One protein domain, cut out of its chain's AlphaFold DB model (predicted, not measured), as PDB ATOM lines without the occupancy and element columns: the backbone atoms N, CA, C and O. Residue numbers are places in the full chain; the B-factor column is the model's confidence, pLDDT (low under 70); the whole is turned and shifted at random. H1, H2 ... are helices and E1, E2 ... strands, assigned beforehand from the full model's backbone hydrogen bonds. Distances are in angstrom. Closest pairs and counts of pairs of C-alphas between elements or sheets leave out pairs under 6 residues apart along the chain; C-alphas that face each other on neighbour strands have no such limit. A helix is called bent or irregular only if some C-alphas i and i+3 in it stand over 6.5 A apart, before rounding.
ATOM      1  N   ASP A 621     -39.226 -31.218  -3.602       86.50
ATOM      2  CA  ASP A 621     -40.251 -30.464  -2.884       86.50
ATOM      3  C   ASP A 621     -41.237 -31.421  -2.195       86.50
ATOM      4  O   ASP A 621     -41.587 -31.216  -1.033       86.50
ATOM      5  N   ALA A 622     -41.627 -32.509  -2.863       85.31
ATOM      6  CA  ALA A 622     -42.451 -33.576  -2.306       85.31
ATOM      7  C   ALA A 622     -41.737 -34.313  -1.164       85.31
ATOM      8  O   ALA A 622     -42.357 -34.582  -0.135       85.31
ATOM      9  N   GLN A 623     -40.432 -34.579  -1.299       86.81
ATOM     10  CA  GLN A 623     -39.607 -35.128  -0.215       86.81
ATOM     11  C   GLN A 623     -39.576 -34.192   0.994       86.81
ATOM     12  O   GLN A 623     -39.800 -34.626   2.121       86.81
ATOM     13  N   GLN A 624     -39.347 -32.898   0.769       88.56
ATOM     14  CA  GLN A 624     -39.313 -31.921   1.852       88.56
ATOM     15  C   GLN A 624     -40.678 -31.802   2.544       88.56
ATOM     16  O   GLN A 624     -40.755 -31.817   3.771       88.56
ATOM     17  N   GLN A 625     -41.772 -31.762   1.779       88.31
ATOM     18  CA  GLN A 625     -43.124 -31.781   2.342       88.31
ATOM     19  C   GLN A 625     -43.411 -33.064   3.131       88.31
ATOM     20  O   GLN A 625     -44.059 -32.990   4.173       88.31
ATOM     21  N   ALA A 626     -42.937 -34.223   2.667       90.06
ATOM     22  CA  ALA A 626     -43.076 -35.478   3.394       90.06
ATOM     23  C   ALA A 626     -42.342 -35.432   4.737       90.06
ATOM     24  O   ALA A 626     -42.957 -35.749   5.747       90.06
ATOM     25  N   ILE A 627     -41.098 -34.939   4.776       90.81
ATOM     26  CA  ILE A 627     -40.316 -34.761   6.013       90.81
ATOM     27  C   ILE A 627     -41.074 -33.885   7.021       90.81
ATOM     28  O   ILE A 627     -41.241 -34.277   8.176       90.81
ATOM     29  N   HIS A 628     -41.608 -32.739   6.582       90.81
ATOM     30  CA  HIS A 628     -42.403 -31.876   7.461       90.81
ATOM     31  C   HIS A 628     -43.664 -32.589   7.974       90.81
ATOM     32  O   HIS A 628     -43.979 -32.508   9.159       90.81
ATOM     33  N   LYS A 629     -44.379 -33.333   7.119       93.56
ATOM     34  CA  LYS A 629     -45.557 -34.113   7.540       93.56
ATOM     35  C   LYS A 629     -45.197 -35.279   8.467       93.56
ATOM     36  O   LYS A 629     -45.983 -35.594   9.358       93.56
ATOM     37  N   MET A 630     -44.041 -35.913   8.285       94.19
ATOM     38  CA  MET A 630     -43.545 -36.973   9.166       94.19
ATOM     39  C   MET A 630     -43.337 -36.421  10.574       94.19
ATOM     40  O   MET A 630     -43.969 -36.915  11.502       94.19
ATOM     41  N   GLY A 631     -42.584 -35.326  10.722       90.00
ATOM     42  CA  GLY A 631     -42.442 -34.642  12.013       90.00
ATOM     43  C   GLY A 631     -43.795 -34.185  12.576       90.00
ATOM     44  O   GLY A 631     -44.169 -34.546  13.690       90.00
ATOM     45  N   GLY A 632     -44.600 -33.494  11.763       93.12
ATOM     46  CA  GLY A 632     -45.934 -33.019  12.146       93.12
ATOM     47  C   GLY A 632     -46.924 -34.126  12.538       93.12
ATOM     48  O   GLY A 632     -47.938 -33.840  13.168       93.12
ATOM     49  N   THR A 633     -46.650 -35.397  12.226       95.12
ATOM     50  CA  THR A 633     -47.472 -36.529  12.690       95.12
ATOM     51  C   THR A 633     -47.451 -36.645  14.210       95.12
ATOM     52  O   THR A 633     -48.496 -36.906  14.807       95.12
ATOM     53  N   ALA A 634     -46.301 -36.395  14.846       92.44
ATOM     54  CA  ALA A 634     -46.188 -36.399  16.300       92.44
ATOM     55  C   ALA A 634     -47.111 -35.336  16.916       92.44
ATOM     56  O   ALA A 634     -47.951 -35.655  17.758       92.44
ATOM     57  N   ALA A 635     -47.048 -34.101  16.411       92.12
ATOM     58  CA  ALA A 635     -47.926 -33.016  16.845       92.12
ATOM     59  C   ALA A 635     -49.410 -33.304  16.557       92.12
ATOM     60  O   ALA A 635     -50.272 -32.962  17.362       92.12
ATOM     61  N   MET A 636     -49.732 -33.990  15.458       94.38
ATOM     62  CA  MET A 636     -51.110 -34.374  15.130       94.38
ATOM     63  C   MET A 636     -51.700 -35.387  16.129       94.38
ATOM     64  O   MET A 636     -52.876 -35.300  16.480       94.38
ATOM     65  N   ILE A 637     -50.898 -36.357  16.576       93.44
ATOM     66  CA  ILE A 637     -51.321 -37.421  17.501       93.44
ATOM     67  C   ILE A 637     -51.393 -36.894  18.936       93.44
ATOM     68  O   ILE A 637     -52.368 -37.126  19.658       93.44
ATOM     69  N   HIS A 638     -50.369 -36.153  19.349       90.62
ATOM     70  CA  HIS A 638     -50.205 -35.711  20.731       90.62
ATOM     71  C   HIS A 638     -50.874 -34.358  21.002       90.62
ATOM     72  O   HIS A 638     -51.358 -34.116  22.104       90.62
ATOM     73  N   GLY A 639     -51.013 -33.485  20.008       82.62
ATOM     74  CA  GLY A 639     -51.503 -32.124  20.224       82.62
ATOM     75  C   GLY A 639     -50.708 -31.425  21.332       82.62
ATOM     76  O   GLY A 639     -49.495 -31.570  21.426       82.62
ATOM     77  N   SER A 640     -51.397 -30.715  22.226       79.88
ATOM     78  CA  SER A 640     -50.773 -30.007  23.353       79.88
ATOM     79  C   SER A 640     -50.560 -30.870  24.610       79.88
ATOM     80  O   SER A 640     -50.524 -30.317  25.709       79.88
ATOM     81  N   THR A 641     -50.557 -32.208  24.510       81.88
ATOM     82  CA  THR A 641     -50.401 -33.071  25.702       81.88
ATOM     83  C   THR A 641     -48.963 -33.333  26.108       81.88
ATOM     84  O   THR A 641     -48.747 -33.749  27.242       81.88
ATOM     85  N   LEU A 642     -48.015 -33.106  25.206       85.31
ATOM     86  CA  LEU A 642     -46.585 -33.186  25.479       85.31
ATOM     87  C   LEU A 642     -46.013 -31.775  25.617       85.31
ATOM     88  O   LEU A 642     -46.572 -30.824  25.061       85.31
ATOM     89  N   ASP A 643     -44.923 -31.644  26.371       88.00
ATOM     90  CA  ASP A 643     -44.107 -30.436  26.308       88.00
ATOM     91  C   ASP A 643     -43.272 -30.411  25.016       88.00
ATOM     92  O   ASP A 643     -43.236 -31.383  24.257       88.00
ATOM     93  N   ASP A 644     -42.632 -29.275  24.732       86.81
ATOM     94  CA  ASP A 644     -41.879 -29.101  23.486       86.81
ATOM     95  C   ASP A 644     -40.681 -30.080  23.390       86.81
ATOM     96  O   ASP A 644     -40.302 -30.464  22.285       86.81
ATOM     97  N   PHE A 645     -40.123 -30.551  24.516       87.31
ATOM     98  CA  PHE A 645     -38.999 -31.497  24.519       87.31
ATOM     99  C   PHE A 645     -39.444 -32.919  24.153       87.31
ATOM    100  O   PHE A 645     -38.879 -33.534  23.246       87.31
ATOM    101  N   ASP A 646     -40.486 -33.428  24.808       87.88
ATOM    102  CA  ASP A 646     -41.044 -34.753  24.526       87.88
ATOM    103  C   ASP A 646     -41.671 -34.808  23.126       87.88
ATOM    104  O   ASP A 646     -41.592 -35.827  22.428       87.88
ATOM    105  N   LEU A 647     -42.261 -33.694  22.676       89.25
ATOM    106  CA  LEU A 647     -42.787 -33.570  21.323       89.25
ATOM    107  C   LEU A 647     -41.665 -33.626  20.277       89.25
ATOM    108  O   LEU A 647     -41.804 -34.372  19.306       89.25
ATOM    109  N   ALA A 648     -40.555 -32.903  20.486       88.94
ATOM    110  CA  ALA A 648     -39.361 -32.964  19.635       88.94
ATOM    111  C   ALA A 648     -38.849 -34.402  19.481       88.94
ATOM    112  O   ALA A 648     -38.654 -34.872  18.359       88.94
ATOM    113  N   LEU A 649     -38.737 -35.133  20.593       87.56
ATOM    114  CA  LEU A 649     -38.319 -36.535  20.604       87.56
ATOM    115  C   LEU A 649     -39.260 -37.436  19.781       87.56
ATOM    116  O   LEU A 649     -38.807 -38.270  18.991       87.56
ATOM    117  N   ALA A 650     -40.577 -37.265  19.928       88.81
ATOM    118  CA  ALA A 650     -41.564 -37.980  19.118       88.81
ATOM    119  C   ALA A 650     -41.463 -37.643  17.626       88.81
ATOM    120  O   ALA A 650     -41.605 -38.536  16.785       88.81
ATOM    121  N   GLY A 651     -41.172 -36.384  17.298       90.12
ATOM    122  CA  GLY A 651     -40.907 -35.936  15.936       90.12
ATOM    123  C   GLY A 651     -39.676 -36.600  15.320       90.12
ATOM    124  O   GLY A 651     -39.760 -37.095  14.197       90.12
ATOM    125  N   GLU A 652     -38.555 -36.685  16.045       89.50
ATOM    126  CA  GLU A 652     -37.331 -37.352  15.563       89.50
ATOM    127  C   GLU A 652     -37.562 -38.833  15.238       89.50
ATOM    128  O   GLU A 652     -37.094 -39.342  14.214       89.50
ATOM    129  N   MET A 653     -38.328 -39.534  16.078       88.88
ATOM    130  CA  MET A 653     -38.707 -40.925  15.816       88.88
ATOM    131  C   MET A 653     -39.622 -41.044  14.593       88.88
ATOM    132  O   MET A 653     -39.405 -41.917  13.745       88.88
ATOM    133  N   ALA A 654     -40.585 -40.130  14.440       89.06
ATOM    134  CA  ALA A 654     -41.485 -40.114  13.290       89.06
ATOM    135  C   ALA A 654     -40.735 -39.882  11.966       89.06
ATOM    136  O   ALA A 654     -41.077 -40.505  10.962       89.06
ATOM    137  N   LEU A 655     -39.659 -39.081  11.966       89.00
ATOM    138  CA  LEU A 655     -38.757 -38.916  10.813       89.00
ATOM    139  C   LEU A 655     -38.053 -40.218  10.399       89.00
ATOM    140  O   LEU A 655     -37.653 -40.362   9.247       89.00
ATOM    141  N   SER A 656     -37.945 -41.187  11.310       86.94
ATOM    142  CA  SER A 656     -37.424 -42.531  11.028       86.94
ATOM    143  C   SER A 656     -38.516 -43.524  10.587       86.94
ATOM    144  O   SER A 656     -38.242 -44.715  10.445       86.94
ATOM    145  N   GLY A 657     -39.758 -43.062  10.390       85.50
ATOM    146  CA  GLY A 657     -40.915 -43.896  10.044       85.50
ATOM    147  C   GLY A 657     -41.533 -44.642  11.233       85.50
ATOM    148  O   GLY A 657     -42.347 -45.546  11.034       85.50
ATOM    149  N   VAL A 658     -41.153 -44.286  12.465       90.56
ATOM    150  CA  VAL A 658     -41.652 -44.902  13.701       90.56
ATOM    151  C   VAL A 658     -42.473 -43.880  14.474       90.56
ATOM    152  O   VAL A 658     -41.944 -42.918  15.020       90.56
ATOM    153  N   VAL A 659     -43.780 -44.096  14.550       91.19
ATOM    154  CA  VAL A 659     -44.706 -43.161  15.188       91.19
ATOM    155  C   VAL A 659     -45.012 -43.630  16.607       91.19
ATOM    156  O   VAL A 659     -45.591 -44.700  16.806       91.19
ATOM    157  N   MET A 660     -44.615 -42.828  17.597       91.19
ATOM    158  CA  MET A 660     -44.862 -43.115  19.012       91.19
ATOM    159  C   MET A 660     -46.294 -42.745  19.413       91.19
ATOM    160  O   MET A 660     -46.737 -41.618  19.186       91.19
ATOM    161  N   LEU A 661     -47.001 -43.693  20.028       89.94
ATOM    162  CA  LEU A 661     -48.332 -43.506  20.613       89.94
ATOM    163  C   LEU A 661     -48.233 -43.042  22.068       89.94
ATOM    164  O   LEU A 661     -49.029 -42.228  22.514       89.94
ATOM    165  N   GLU A 662     -47.237 -43.522  22.800       86.75
ATOM    166  CA  GLU A 662     -46.916 -43.047  24.143       86.75
ATOM    167  C   GLU A 662     -45.459 -42.598  24.172       86.75
ATOM    168  O   GLU A 662     -44.611 -43.196  23.508       86.75
ATOM    169  N   VAL A 663     -45.187 -41.522  24.909       80.19
ATOM    170  CA  VAL A 663     -43.843 -40.976  25.088       80.19
ATOM    171  C   VAL A 663     -43.512 -41.058  26.569       80.19
ATOM    172  O   VAL A 663     -44.130 -40.376  27.382       80.19
ATOM    173  N   ASP A 664     -42.559 -41.923  26.899       72.12
ATOM    174  CA  ASP A 664     -41.891 -41.953  28.193       72.12
ATOM    175  C   ASP A 664     -40.401 -41.682  27.954       72.12
ATOM    176  O   ASP A 664     -39.707 -42.464  27.293       72.12
ATOM    177  N   ALA A 665     -39.917 -40.543  28.454       60.41
ATOM    178  CA  ALA A 665     -38.533 -40.116  28.287       60.41
ATOM    179  C   ALA A 665     -37.525 -41.089  28.937       60.41
ATOM    180  O   ALA A 665     -36.355 -41.091  28.547       60.41
ATOM    181  N   GLU A 666     -37.957 -41.928  29.890       63.97
ATOM    182  CA  GLU A 666     -37.091 -42.875  30.603       63.97
ATOM    183  C   GLU A 666     -37.001 -44.269  29.937       63.97
ATOM    184  O   GLU A 666     -35.965 -44.925  30.076       63.97
ATOM    185  N   ASP A 667     -38.014 -44.718  29.174       62.25
ATOM    186  CA  ASP A 667     -38.035 -46.037  28.497       62.25
ATOM    187  C   ASP A 667     -38.651 -46.007  27.081       62.25
ATOM    188  O   ASP A 667     -39.725 -46.545  26.797       62.25
ATOM    189  N   GLN A 668     -37.909 -45.436  26.132       61.59
ATOM    190  CA  GLN A 668     -38.293 -45.365  24.711       61.59
ATOM    191  C   GLN A 668     -38.400 -46.739  24.013       61.59
ATOM    192  O   GLN A 668     -39.038 -46.875  22.961       61.59
ATOM    193  N   PHE A 669     -37.757 -47.780  24.553       63.19
ATOM    194  CA  PHE A 669     -37.756 -49.105  23.931       63.19
ATOM    195  C   PHE A 669     -39.071 -49.849  24.175       63.19
ATOM    196  O   PHE A 669     -39.536 -50.530  23.256       63.19
ATOM    197  N   GLY A 670     -39.670 -49.685  25.361       64.50
ATOM    198  CA  GLY A 670     -40.957 -50.273  25.743       64.50
ATOM    199  C   GLY A 670     -42.201 -49.497  25.288       64.50
ATOM    200  O   GLY A 670     -43.302 -50.036  25.374       64.50
ATOM    201  N   CYS A 671     -42.043 -48.266  24.788       80.88
ATOM    202  CA  CYS A 671     -43.162 -47.403  24.395       80.88
ATOM    203  C   CYS A 671     -44.012 -47.988  23.252       80.88
ATOM    204  O   CYS A 671     -43.489 -48.523  22.265       80.88
ATOM    205  N   LEU A 672     -45.335 -47.809  23.352       88.25
ATOM    206  CA  LEU A 672     -46.283 -48.174  22.300       88.25
ATOM    207  C   LEU A 672     -46.033 -47.343  21.036       88.25
ATOM    208  O   LEU A 672     -45.978 -46.113  21.080       88.25
ATOM    209  N   LYS A 673     -45.893 -48.016  19.890       90.38
ATOM    210  CA  LYS A 673     -45.561 -47.395  18.601       90.38
ATOM    211  C   LYS A 673     -46.041 -48.233  17.427       90.38
ATOM    212  O   LYS A 673     -46.234 -49.440  17.555       90.38
ATOM    213  N   PHE A 674     -46.180 -47.600  16.271       91.38
ATOM    214  CA  PHE A 674     -46.431 -48.280  15.004       91.38
ATOM    215  C   PHE A 674     -45.518 -47.729  13.909       91.38
ATOM    216  O   PHE A 674     -45.023 -46.605  13.996       91.38
ATOM    217  N   ASN A 675     -45.302 -48.524  12.864       89.62
ATOM    218  CA  ASN A 675     -44.515 -48.097  11.714       89.62
ATOM    219  C   ASN A 675     -45.411 -47.465  10.652       89.62
ATOM    220  O   ASN A 675     -46.530 -47.933  10.400       89.62
ATOM    221  N   MET A 676     -44.880 -46.431  10.010       89.12
ATOM    222  CA  MET A 676     -45.493 -45.771   8.872       89.12
ATOM    223  C   MET A 676     -44.428 -45.433   7.834       89.12
ATOM    224  O   MET A 676     -43.466 -44.715   8.096       89.12
ATOM    225  N   ARG A 677     -44.607 -45.995   6.642       86.94
ATOM    226  CA  ARG A 677     -43.698 -45.845   5.504       86.94
ATOM    227  C   ARG A 677     -43.711 -44.423   4.936       86.94
ATOM    228  O   ARG A 677     -44.770 -43.798   4.859       86.94
ATOM    229  N   GLU A 678     -42.550 -43.935   4.496       89.31
ATOM    230  CA  GLU A 678     -42.402 -42.601   3.890       89.31
ATOM    231  C   GLU A 678     -43.284 -42.437   2.642       89.31
ATOM    232  O   GLU A 678     -43.843 -41.367   2.408       89.31
ATOM    233  N   GLU A 679     -43.497 -43.533   1.908       89.69
ATOM    234  CA  GLU A 679     -44.365 -43.644   0.740       89.69
ATOM    235  C   GLU A 679     -45.772 -43.099   1.012       89.69
ATOM    236  O   GLU A 679     -46.353 -42.428   0.159       89.69
ATOM    237  N   ALA A 680     -46.315 -43.310   2.216       91.31
ATOM    238  CA  ALA A 680     -47.628 -42.791   2.580       91.31
ATOM    239  C   ALA A 680     -47.663 -41.252   2.576       91.31
ATOM    240  O   ALA A 680     -48.645 -40.656   2.136       91.31
ATOM    241  N   TYR A 681     -46.587 -40.594   3.013       92.00
ATOM    242  CA  TYR A 681     -46.546 -39.147   3.230       92.00
ATOM    243  C   TYR A 681     -46.523 -38.319   1.945       92.00
ATOM    244  O   TYR A 681     -47.094 -37.222   1.917       92.00
ATOM    245  N   TYR A 682     -45.888 -38.831   0.888       89.19
ATOM    246  CA  TYR A 682     -45.853 -38.156  -0.411       89.19
ATOM    247  C   TYR A 682     -46.861 -38.708  -1.430       89.19
ATOM    248  O   TYR A 682     -47.178 -37.997  -2.381       89.19
ATOM    249  N   ARG A 683     -47.403 -39.926  -1.256       88.06
ATOM    250  CA  ARG A 683     -48.411 -40.493  -2.180       88.06
ATOM    251  C   ARG A 683     -49.852 -40.212  -1.761       88.06
ATOM    252  O   ARG A 683     -50.717 -40.055  -2.622       88.06
ATOM    253  N   LEU A 684     -50.142 -40.172  -0.460       91.75
ATOM    254  CA  LEU A 684     -51.513 -39.984   0.012       91.75
ATOM    255  C   LEU A 684     -51.902 -38.506   0.042       91.75
ATOM    256  O   LEU A 684     -51.117 -37.623   0.394       91.75
ATOM    257  N   SER A 685     -53.173 -38.239  -0.274       92.94
ATOM    258  CA  SER A 685     -53.771 -36.934  -0.002       92.94
ATOM    259  C   SER A 685     -53.756 -36.658   1.504       92.94
ATOM    260  O   SER A 685     -53.770 -37.583   2.310       92.94
ATOM    261  N   ASN A 686     -53.785 -35.388   1.909       93.12
ATOM    262  CA  ASN A 686     -53.783 -35.018   3.330       93.12
ATOM    263  C   ASN A 686     -54.918 -35.681   4.135       93.12
ATOM    264  O   ASN A 686     -54.723 -36.018   5.301       93.12
ATOM    265  N   GLU A 687     -56.082 -35.868   3.510       93.56
ATOM    266  CA  GLU A 687     -57.244 -36.528   4.108       93.56
ATOM    267  C   GLU A 687     -57.066 -38.050   4.187       93.56
ATOM    268  O   GLU A 687     -57.372 -38.660   5.209       93.56
ATOM    269  N   ASP A 688     -56.533 -38.678   3.135       95.00
ATOM    270  CA  ASP A 688     -56.245 -40.116   3.157       95.00
ATOM    271  C   ASP A 688     -55.089 -40.438   4.124       95.00
ATOM    272  O   ASP A 688     -55.130 -41.456   4.804       95.00
ATOM    273  N   LEU A 689     -54.111 -39.542   4.279       94.62
ATOM    274  CA  LEU A 689     -53.025 -39.677   5.249       94.62
ATOM    275  C   LEU A 689     -53.551 -39.679   6.692       94.62
ATOM    276  O   LEU A 689     -53.159 -40.523   7.495       94.62
ATOM    277  N   LYS A 690     -54.497 -38.787   7.013       94.75
ATOM    278  CA  LYS A 690     -55.186 -38.776   8.312       94.75
ATOM    279  C   LYS A 690     -55.976 -40.058   8.561       94.75
ATOM    280  O   LYS A 690     -55.870 -40.631   9.640       94.75
ATOM    281  N   ARG A 691     -56.740 -40.527   7.567       95.12
ATOM    282  CA  ARG A 691     -57.470 -41.805   7.661       95.12
ATOM    283  C   ARG A 691     -56.513 -42.971   7.890       95.12
ATOM    284  O   ARG A 691     -56.774 -43.819   8.734       95.12
ATOM    285  N   HIS A 692     -55.385 -42.990   7.189       95.31
ATOM    286  CA  HIS A 692     -54.369 -44.018   7.375       95.31
ATOM    287  C   HIS A 692     -53.779 -43.997   8.795       95.31
ATOM    288  O   HIS A 692     -53.662 -45.046   9.424       95.31
ATOM    289  N   LEU A 693     -53.498 -42.810   9.346       94.62
ATOM    290  CA  LEU A 693     -53.079 -42.659  10.745       94.62
ATOM    291  C   LEU A 693     -54.143 -43.172  11.725       94.62
ATOM    292  O   LEU A 693     -53.824 -43.944  12.626       94.62
ATOM    293  N   GLN A 694     -55.410 -42.800  11.528       94.88
ATOM    294  CA  GLN A 694     -56.523 -43.289  12.347       94.88
ATOM    295  C   GLN A 694     -56.643 -44.815  12.285       94.88
ATOM    296  O   GLN A 694     -56.771 -45.454  13.326       94.88
ATOM    297  N   GLN A 695     -56.528 -45.412  11.094       95.38
ATOM    298  CA  GLN A 695     -56.505 -46.865  10.936       95.38
ATOM    299  C   GLN A 695     -55.387 -47.493  11.779       95.38
ATOM    300  O   GLN A 695     -55.645 -48.434  12.527       95.38
ATOM    301  N   LYS A 696     -54.153 -46.986  11.673       94.94
ATOM    302  CA  LYS A 696     -52.998 -47.513  12.415       94.94
ATOM    303  C   LYS A 696     -53.189 -47.415  13.928       94.94
ATOM    304  O   LYS A 696     -52.833 -48.347  14.640       94.94
ATOM    305  N   ILE A 697     -53.791 -46.330  14.409       94.69
ATOM    306  CA  ILE A 697     -54.068 -46.117  15.834       94.69
ATOM    307  C   ILE A 697     -55.163 -47.056  16.336       94.69
ATOM    308  O   ILE A 697     -54.974 -47.696  17.365       94.69
ATOM    309  N   VAL A 698     -56.278 -47.187  15.614       94.62
ATOM    310  CA  VAL A 698     -57.377 -48.096  15.992       94.62
ATOM    311  C   VAL A 698     -56.913 -49.557  16.028       94.62
ATOM    312  O   VAL A 698     -57.389 -50.332  16.851       94.62
ATOM    313  N   LEU A 699     -55.984 -49.935  15.148       93.25
ATOM    314  CA  LEU A 699     -55.412 -51.285  15.085       93.25
ATOM    315  C   LEU A 699     -54.183 -51.485  15.988       93.25
ATOM    316  O   LEU A 699     -53.581 -52.555  15.952       93.25
ATOM    317  N   SER A 700     -53.779 -50.474  16.760       93.00
ATOM    318  CA  SER A 700     -52.626 -50.566  17.661       93.00
ATOM    319  C   SER A 700     -52.973 -51.228  18.998       93.00
ATOM    320  O   SER A 700     -54.139 -51.331  19.369       93.00
ATOM    321  N   ASP A 701     -51.948 -51.580  19.775       88.81
ATOM    322  CA  ASP A 701     -52.104 -52.136  21.128       88.81
ATOM    323  C   ASP A 701     -52.451 -51.077  22.201       88.81
ATOM    324  O   ASP A 701     -52.531 -51.391  23.390       88.81
ATOM    325  N   ALA A 702     -52.651 -49.810  21.813       89.75
ATOM    326  CA  ALA A 702     -53.048 -48.753  22.740       89.75
ATOM    327  C   ALA A 702     -54.438 -49.000  23.346       89.75
ATOM    328  O   ALA A 702     -55.337 -49.536  22.705       89.75
ATOM    329  N   GLY A 703     -54.645 -48.553  24.587       89.69
ATOM    330  CA  GLY A 703     -55.954 -48.652  25.232       89.69
ATOM    331  C   GLY A 703     -57.029 -47.863  24.474       89.69
ATOM    332  O   GLY A 703     -56.774 -46.754  24.009       89.69
ATOM    333  N   GLU A 704     -58.254 -48.392  24.416       91.56
ATOM    334  CA  GLU A 704     -59.384 -47.841  23.640       91.56
ATOM    335  C   GLU A 704     -59.587 -46.328  23.846       91.56
ATOM    336  O   GLU A 704     -59.705 -45.565  22.892       91.56
ATOM    337  N   LYS A 705     -59.526 -45.863  25.100       90.88
ATOM    338  CA  LYS A 705     -59.665 -44.439  25.440       90.88
ATOM    339  C   LYS A 705     -58.552 -43.568  24.844       90.88
ATOM    340  O   LYS A 705     -58.805 -42.422  24.477       90.88
ATOM    341  N   LEU A 706     -57.321 -44.077  24.793       91.06
ATOM    342  CA  LEU A 706     -56.187 -43.364  24.208       91.06
ATOM    343  C   LEU A 706     -56.336 -43.296  22.684       91.06
ATOM    344  O   LEU A 706     -56.186 -42.222  22.102       91.06
ATOM    345  N   GLN A 707     -56.738 -44.409  22.065       94.44
ATOM    346  CA  GLN A 707     -57.042 -44.471  20.634       94.44
ATOM    347  C   GLN A 707     -58.135 -43.462  20.243       94.44
ATOM    348  O   GLN A 707     -57.960 -42.713  19.285       94.44
ATOM    349  N   GLU A 708     -59.237 -43.383  21.005       93.44
ATOM    350  CA  GLU A 708     -60.322 -42.418  20.759       93.44
ATOM    351  C   GLU A 708     -59.821 -40.970  20.784       93.44
ATOM    352  O   GLU A 708     -60.139 -40.183  19.889       93.44
ATOM    353  N   GLN A 709     -59.003 -40.618  21.780       92.12
ATOM    354  CA  GLN A 709     -58.452 -39.270  21.914       92.12
ATOM    355  C   GLN A 709     -57.546 -38.901  20.740       92.12
ATOM    356  O   GLN A 709     -57.684 -37.812  20.183       92.12
ATOM    357  N   MET A 710     -56.645 -39.800  20.344       94.31
ATOM    358  CA  MET A 710     -55.745 -39.571  19.213       94.31
ATOM    359  C   MET A 710     -56.513 -39.465  17.895       94.31
ATOM    360  O   MET A 710     -56.284 -38.538  17.120       94.31
ATOM    361  N   CYS A 711     -57.476 -40.360  17.652       93.56
ATOM    362  CA  CYS A 711     -58.304 -40.322  16.449       93.56
ATOM    363  C   CYS A 711     -59.129 -39.030  16.353       93.56
ATOM    364  O   CYS A 711     -59.252 -38.480  15.255       93.56
ATOM    365  N   SER A 712     -59.633 -38.522  17.485       92.56
ATOM    366  CA  SER A 712     -60.320 -37.226  17.562       92.56
ATOM    367  C   SER A 712     -59.390 -36.071  17.185       92.56
ATOM    368  O   SER A 712     -59.740 -35.261  16.328       92.56
ATOM    369  N   ARG A 713     -58.178 -36.024  17.761       93.12
ATOM    370  CA  ARG A 713     -57.172 -34.988  17.458       93.12
ATOM    371  C   ARG A 713     -56.759 -35.003  15.990       93.12
ATOM    372  O   ARG A 713     -56.703 -33.949  15.372       93.12
ATOM    373  N   ILE A 714     -56.539 -36.180  15.407       93.88
ATOM    374  CA  ILE A 714     -56.211 -36.310  13.979       93.88
ATOM    375  C   ILE A 714     -57.363 -35.827  13.093       93.88
ATOM    376  O   ILE A 714     -57.132 -35.180  12.066       93.88
ATOM    377  N   GLY A 715     -58.604 -36.132  13.483       88.69
ATOM    378  CA  GLY A 715     -59.794 -35.668  12.775       88.69
ATOM    379  C   GLY A 715     -59.863 -34.140  12.719       88.69
ATOM    380  O   GLY A 715     -60.031 -33.572  11.640       88.69
ATOM    381  N   GLU A 716     -59.657 -33.485  13.861       89.31
ATOM    382  CA  GLU A 716     -59.773 -32.030  14.029       89.31
ATOM    383  C   GLU A 716     -58.523 -31.246  13.586       89.31
ATOM    384  O   GLU A 716     -58.632 -30.103  13.142       89.31
ATOM    385  N   GLY A 717     -57.332 -31.840  13.685       88.62
ATOM    386  CA  GLY A 717     -56.049 -31.166  13.490       88.62
ATOM    387  C   GLY A 717     -55.758 -30.792  12.037       88.62
ATOM    388  O   GLY A 717     -56.110 -31.509  11.105       88.62
ATOM    389  N   HIS A 718     -55.076 -29.674  11.800       92.81
ATOM    390  CA  HIS A 718     -54.640 -29.273  10.459       92.81
ATOM    391  C   HIS A 718     -53.141 -29.512  10.277       92.81
ATOM    392  O   HIS A 718     -52.348 -29.142  11.137       92.81
ATOM    393  N   TRP A 719     -52.741 -30.051   9.117       93.25
ATOM    394  CA  TRP A 719     -51.330 -30.318   8.805       93.25
ATOM    395  C   TRP A 719     -50.439 -29.081   8.942       93.25
ATOM    396  O   TRP A 719     -49.353 -29.182   9.489       93.25
ATOM    397  N   SER A 720     -50.901 -27.907   8.503       92.81
ATOM    398  CA  SER A 720     -50.131 -26.661   8.621       92.81
ATOM    399  C   SER A 720     -49.848 -26.267  10.071       92.81
ATOM    400  O   SER A 720     -48.768 -25.771  10.365       92.81
ATOM    401  N   SER A 721     -50.809 -26.492  10.971       92.94
ATOM    402  CA  SER A 721     -50.646 -26.213  12.399       92.94
ATOM    403  C   SER A 721     -49.718 -27.232  13.043       92.94
ATOM    404  O   SER A 721     -48.762 -26.839  13.690       92.94
ATOM    405  N   ALA A 722     -49.933 -28.521  12.769       93.75
ATOM    406  CA  ALA A 722     -49.101 -29.590  13.309       93.75
ATOM    407  C   ALA A 722     -47.626 -29.463  12.880       93.75
ATOM    408  O   ALA A 722     -46.731 -29.701  13.680       93.75
ATOM    409  N   ILE A 723     -47.370 -29.040  11.637       94.50
ATOM    410  CA  ILE A 723     -46.012 -28.741  11.157       94.50
ATOM    411  C   ILE A 723     -45.426 -27.545  11.917       94.50
ATOM    412  O   ILE A 723     -44.314 -27.643  12.415       94.50
ATOM    413  N   SER A 724     -46.179 -26.451  12.075       93.31
ATOM    414  CA  SER A 724     -45.699 -25.269  12.803       93.31
ATOM    415  C   SER A 724     -45.425 -25.544  14.284       93.31
ATOM    416  O   SER A 724     -44.482 -24.982  14.837       93.31
ATOM    417  N   ASP A 725     -46.252 -26.365  14.930       90.94
ATOM    418  CA  ASP A 725     -46.062 -26.764  16.327       90.94
ATOM    419  C   ASP A 725     -44.798 -27.624  16.471       90.94
ATOM    420  O   ASP A 725     -44.035 -27.451  17.419       90.94
ATOM    421  N   MET A 726     -44.543 -28.499  15.492       93.88
ATOM    422  CA  MET A 726     -43.338 -29.324  15.435       93.88
ATOM    423  C   MET A 726     -42.072 -28.495  15.189       93.88
ATOM    424  O   MET A 726     -41.069 -28.694  15.871       93.88
ATOM    425  N   ASP A 727     -42.117 -27.550  14.244       91.25
ATOM    426  CA  ASP A 727     -40.994 -26.657  13.946       91.25
ATOM    427  C   ASP A 727     -40.622 -25.830  15.191       91.25
ATOM    428  O   ASP A 727     -39.449 -25.745  15.550       91.25
ATOM    429  N   ARG A 728     -41.623 -25.310  15.921       91.31
ATOM    430  CA  ARG A 728     -41.403 -24.603  17.194       91.31
ATOM    431  C   ARG A 728     -40.757 -25.504  18.248       91.31
ATOM    432  O   ARG A 728     -39.841 -25.068  18.938       91.31
ATOM    433  N   ALA A 729     -41.230 -26.742  18.386       89.12
ATOM    434  CA  ALA A 729     -40.677 -27.687  19.353       89.12
ATOM    435  C   ALA A 729     -39.194 -27.989  19.073       89.12
ATOM    436  O   ALA A 729     -38.376 -27.973  19.992       89.12
ATOM    437  N   PHE A 730     -38.823 -28.181  17.802       90.06
ATOM    438  CA  PHE A 730     -37.421 -28.347  17.414       90.06
ATOM    439  C   PHE A 730     -36.567 -27.108  17.725       90.06
ATOM    440  O   PHE A 730     -35.474 -27.255  18.274       90.06
ATOM    441  N   GLU A 731     -37.067 -25.902  17.439       89.50
ATOM    442  CA  GLU A 731     -36.361 -24.649  17.750       89.50
ATOM    443  C   GLU A 731     -36.110 -24.477  19.261       89.50
ATOM    444  O   GLU A 731     -35.000 -24.131  19.670       89.50
ATOM    445  N   GLU A 732     -37.100 -24.759  20.112       85.62
ATOM    446  CA  GLU A 732     -36.978 -24.649  21.577       85.62
ATOM    447  C   GLU A 732     -35.981 -25.670  22.162       85.62
ATOM    448  O   GLU A 732     -35.192 -25.357  23.067       85.62
ATOM    449  N   VAL A 733     -35.942 -26.893  21.623       85.50
ATOM    450  CA  VAL A 733     -34.935 -27.891  22.018       85.50
ATOM    451  C   VAL A 733     -33.530 -27.466  21.585       85.50
ATOM    452  O   VAL A 733     -32.584 -27.579  22.366       85.50
ATOM    453  N   GLU A 734     -33.370 -26.901  20.390       84.31
ATOM    454  CA  GLU A 734     -32.074 -26.396  19.925       84.31
ATOM    455  C   GLU A 734     -31.583 -25.203  20.775       84.31
ATOM    456  O   GLU A 734     -30.408 -25.137  21.167       84.31
ATOM    457  N   LEU A 735     -32.485 -24.286  21.144       83.12
ATOM    458  CA  LEU A 735     -32.204 -23.148  22.028       83.12
ATOM    459  C   LEU A 735     -31.806 -23.602  23.441       83.12
ATOM    460  O   LEU A 735     -30.800 -23.146  23.991       83.12
ATOM    461  N   SER A 736     -32.530 -24.557  24.021       76.50
ATOM    462  CA  SER A 736     -32.219 -25.080  25.357       76.50
ATOM    463  C   SER A 736     -30.899 -25.870  25.402       76.50
ATOM    464  O   SER A 736     -30.147 -25.770  26.382       76.50
ATOM    465  N   GLN A 737     -30.537 -26.591  24.335       70.38
ATOM    466  CA  GLN A 737     -29.242 -27.278  24.215       70.38
ATOM    467  C   GLN A 737     -28.065 -26.307  24.021       70.38
ATOM    468  O   GLN A 737     -26.975 -26.512  24.576       70.38
ATOM    469  N   SER A 738     -28.271 -25.223  23.270       70.44
ATOM    470  CA  SER A 738     -27.250 -24.197  23.043       70.44
ATOM    471  C   SER A 738     -27.004 -23.325  24.284       70.44
ATOM    472  O   SER A 738     -25.844 -23.063  24.620       70.44
ATOM    473  N   GLU A 739     -28.040 -22.985  25.059       59.88
ATOM    474  CA  GLU A 739     -27.892 -22.325  26.367       59.88
ATOM    475  C   GLU A 739     -27.199 -23.214  27.414       59.88
ATOM    476  O   GLU A 739     -26.373 -22.739  28.203       59.88
ATOM    477  N   SER A 740     -27.483 -24.519  27.398       56.41
ATOM    478  CA  SER A 740     -26.824 -25.507  28.263       56.41
ATOM    479  C   SER A 740     -25.335 -25.654  27.932       56.41
ATOM    480  O   SER A 740     -24.502 -25.741  28.835       56.41
ATOM    481  N   SER A 741     -24.976 -25.593  26.646       51.25
ATOM    482  CA  SER A 741     -23.586 -25.655  26.174       51.25
ATOM    483  C   SER A 741     -22.787 -24.378  26.486       51.25
ATOM    484  O   SER A 741     -21.593 -24.451  26.787       51.25
ATOM    485  N   MET A 742     -23.436 -23.206  26.510       51.56
ATOM    486  CA  MET A 742     -22.812 -21.938  26.932       51.56
ATOM    487  C   MET A 742     -22.601 -21.813  28.450       51.56
ATOM    488  O   MET A 742     -21.799 -20.990  28.876       51.56
ATOM    489  N   ARG A 743     -23.286 -22.607  29.285       48.25
ATOM    490  CA  ARG A 743     -23.074 -22.626  30.749       48.25
ATOM    491  C   ARG A 743     -21.969 -23.582  31.213       48.25
ATOM    492  O   ARG A 743     -21.610 -23.558  32.389       48.25
ATOM    493  N   VAL A 744     -21.456 -24.425  30.315       46.78
ATOM    494  CA  VAL A 744     -20.390 -25.414  30.583       46.78
ATOM    495  C   VAL A 744     -19.049 -25.003  29.940       46.78
ATOM    496  O   VAL A 744     -18.041 -25.690  30.106       46.78
TER     497      VAL A 744
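What this domain is: This is residues 621 to 744 of the 745 residues of an uncharacterized protein of Marinobacter sp. C18 (UniProt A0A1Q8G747). A kinked helix, H1, runs through the core, with H2 packed on one side of it and the helical hairpin H4 H5 on the other, and the small strand hairpin E1 E2 lies between H2 and H4, with E1 next to H2 and E2 next to H4. H6 crosses H1 and runs past H2, and its residues 737 to 742 stick out as an arm. The printed part has 124 residues, in the order H1 H2 E1 E2 H3 H4 H5 H6; it is mostly helix, and the sheet E1 - E2 is antiparallel. It is compact, with a radius of gyration of the C-alphas of 14.4 A and spans of 46 by 36 by 23 A.

Where its parts are: Find C-alpha 621 at (-40.251, -30.464, -2.884); from there H1 runs 30.4 A to residue 641, with a kink of 40 degrees near residue 635, and it is irregular, C-alphas 637 and 640 being 9.5 A apart. Next come H2, residues 644 to 655, E1, 658 to 660, E2, 673 to 675, and H3, 678 to 683. H4, residues 686 to 698, spans 18.6 A and H5, 704 to 716, 18.5 A. H6, residues 719 to 742, runs 34.8 A to C-alpha 742 at (-22.812, -21.938, 26.932).

How they stand to each other: Start at the hub, H1: it touches H2 in a hairpin, closest at the C-alphas of Gly 631 and Gly 651, 4.4 A. Its residues 622 to 630 alone touch H3, closest at C-alphas 626 and 681, 5.1 A, and 636 to 639 alone touch H5, closest at 637 and 710, 5.2 A. H6, with residues 719 to 726 alone, touches H1 about perpendicular at 82 degrees, closest at C-alphas 632 and 723, 4.4 A. H4 and H5, a hairpin, touch at a shallow tilt of 5 degrees, opposite ways, closest at C-alphas 694 and 711, 5.4 A. Between E1 and E2, N 659 and O 674 are 2.9 A apart, within hydrogen-bond range. Every O i to N i+4 pair is within range in H2, H4, H5 and H6, but 13 of 17 in H1 and 1 of 2 in H3.

The domain as a whole: The C-alphas of Asp 688 and Val 744, the two farthest apart, are 47.5 A apart. The printed part has no cut, and its long link joins E1 to E2. Look for pLDDT under 70 at residues 665 to 670 and 739 to 744.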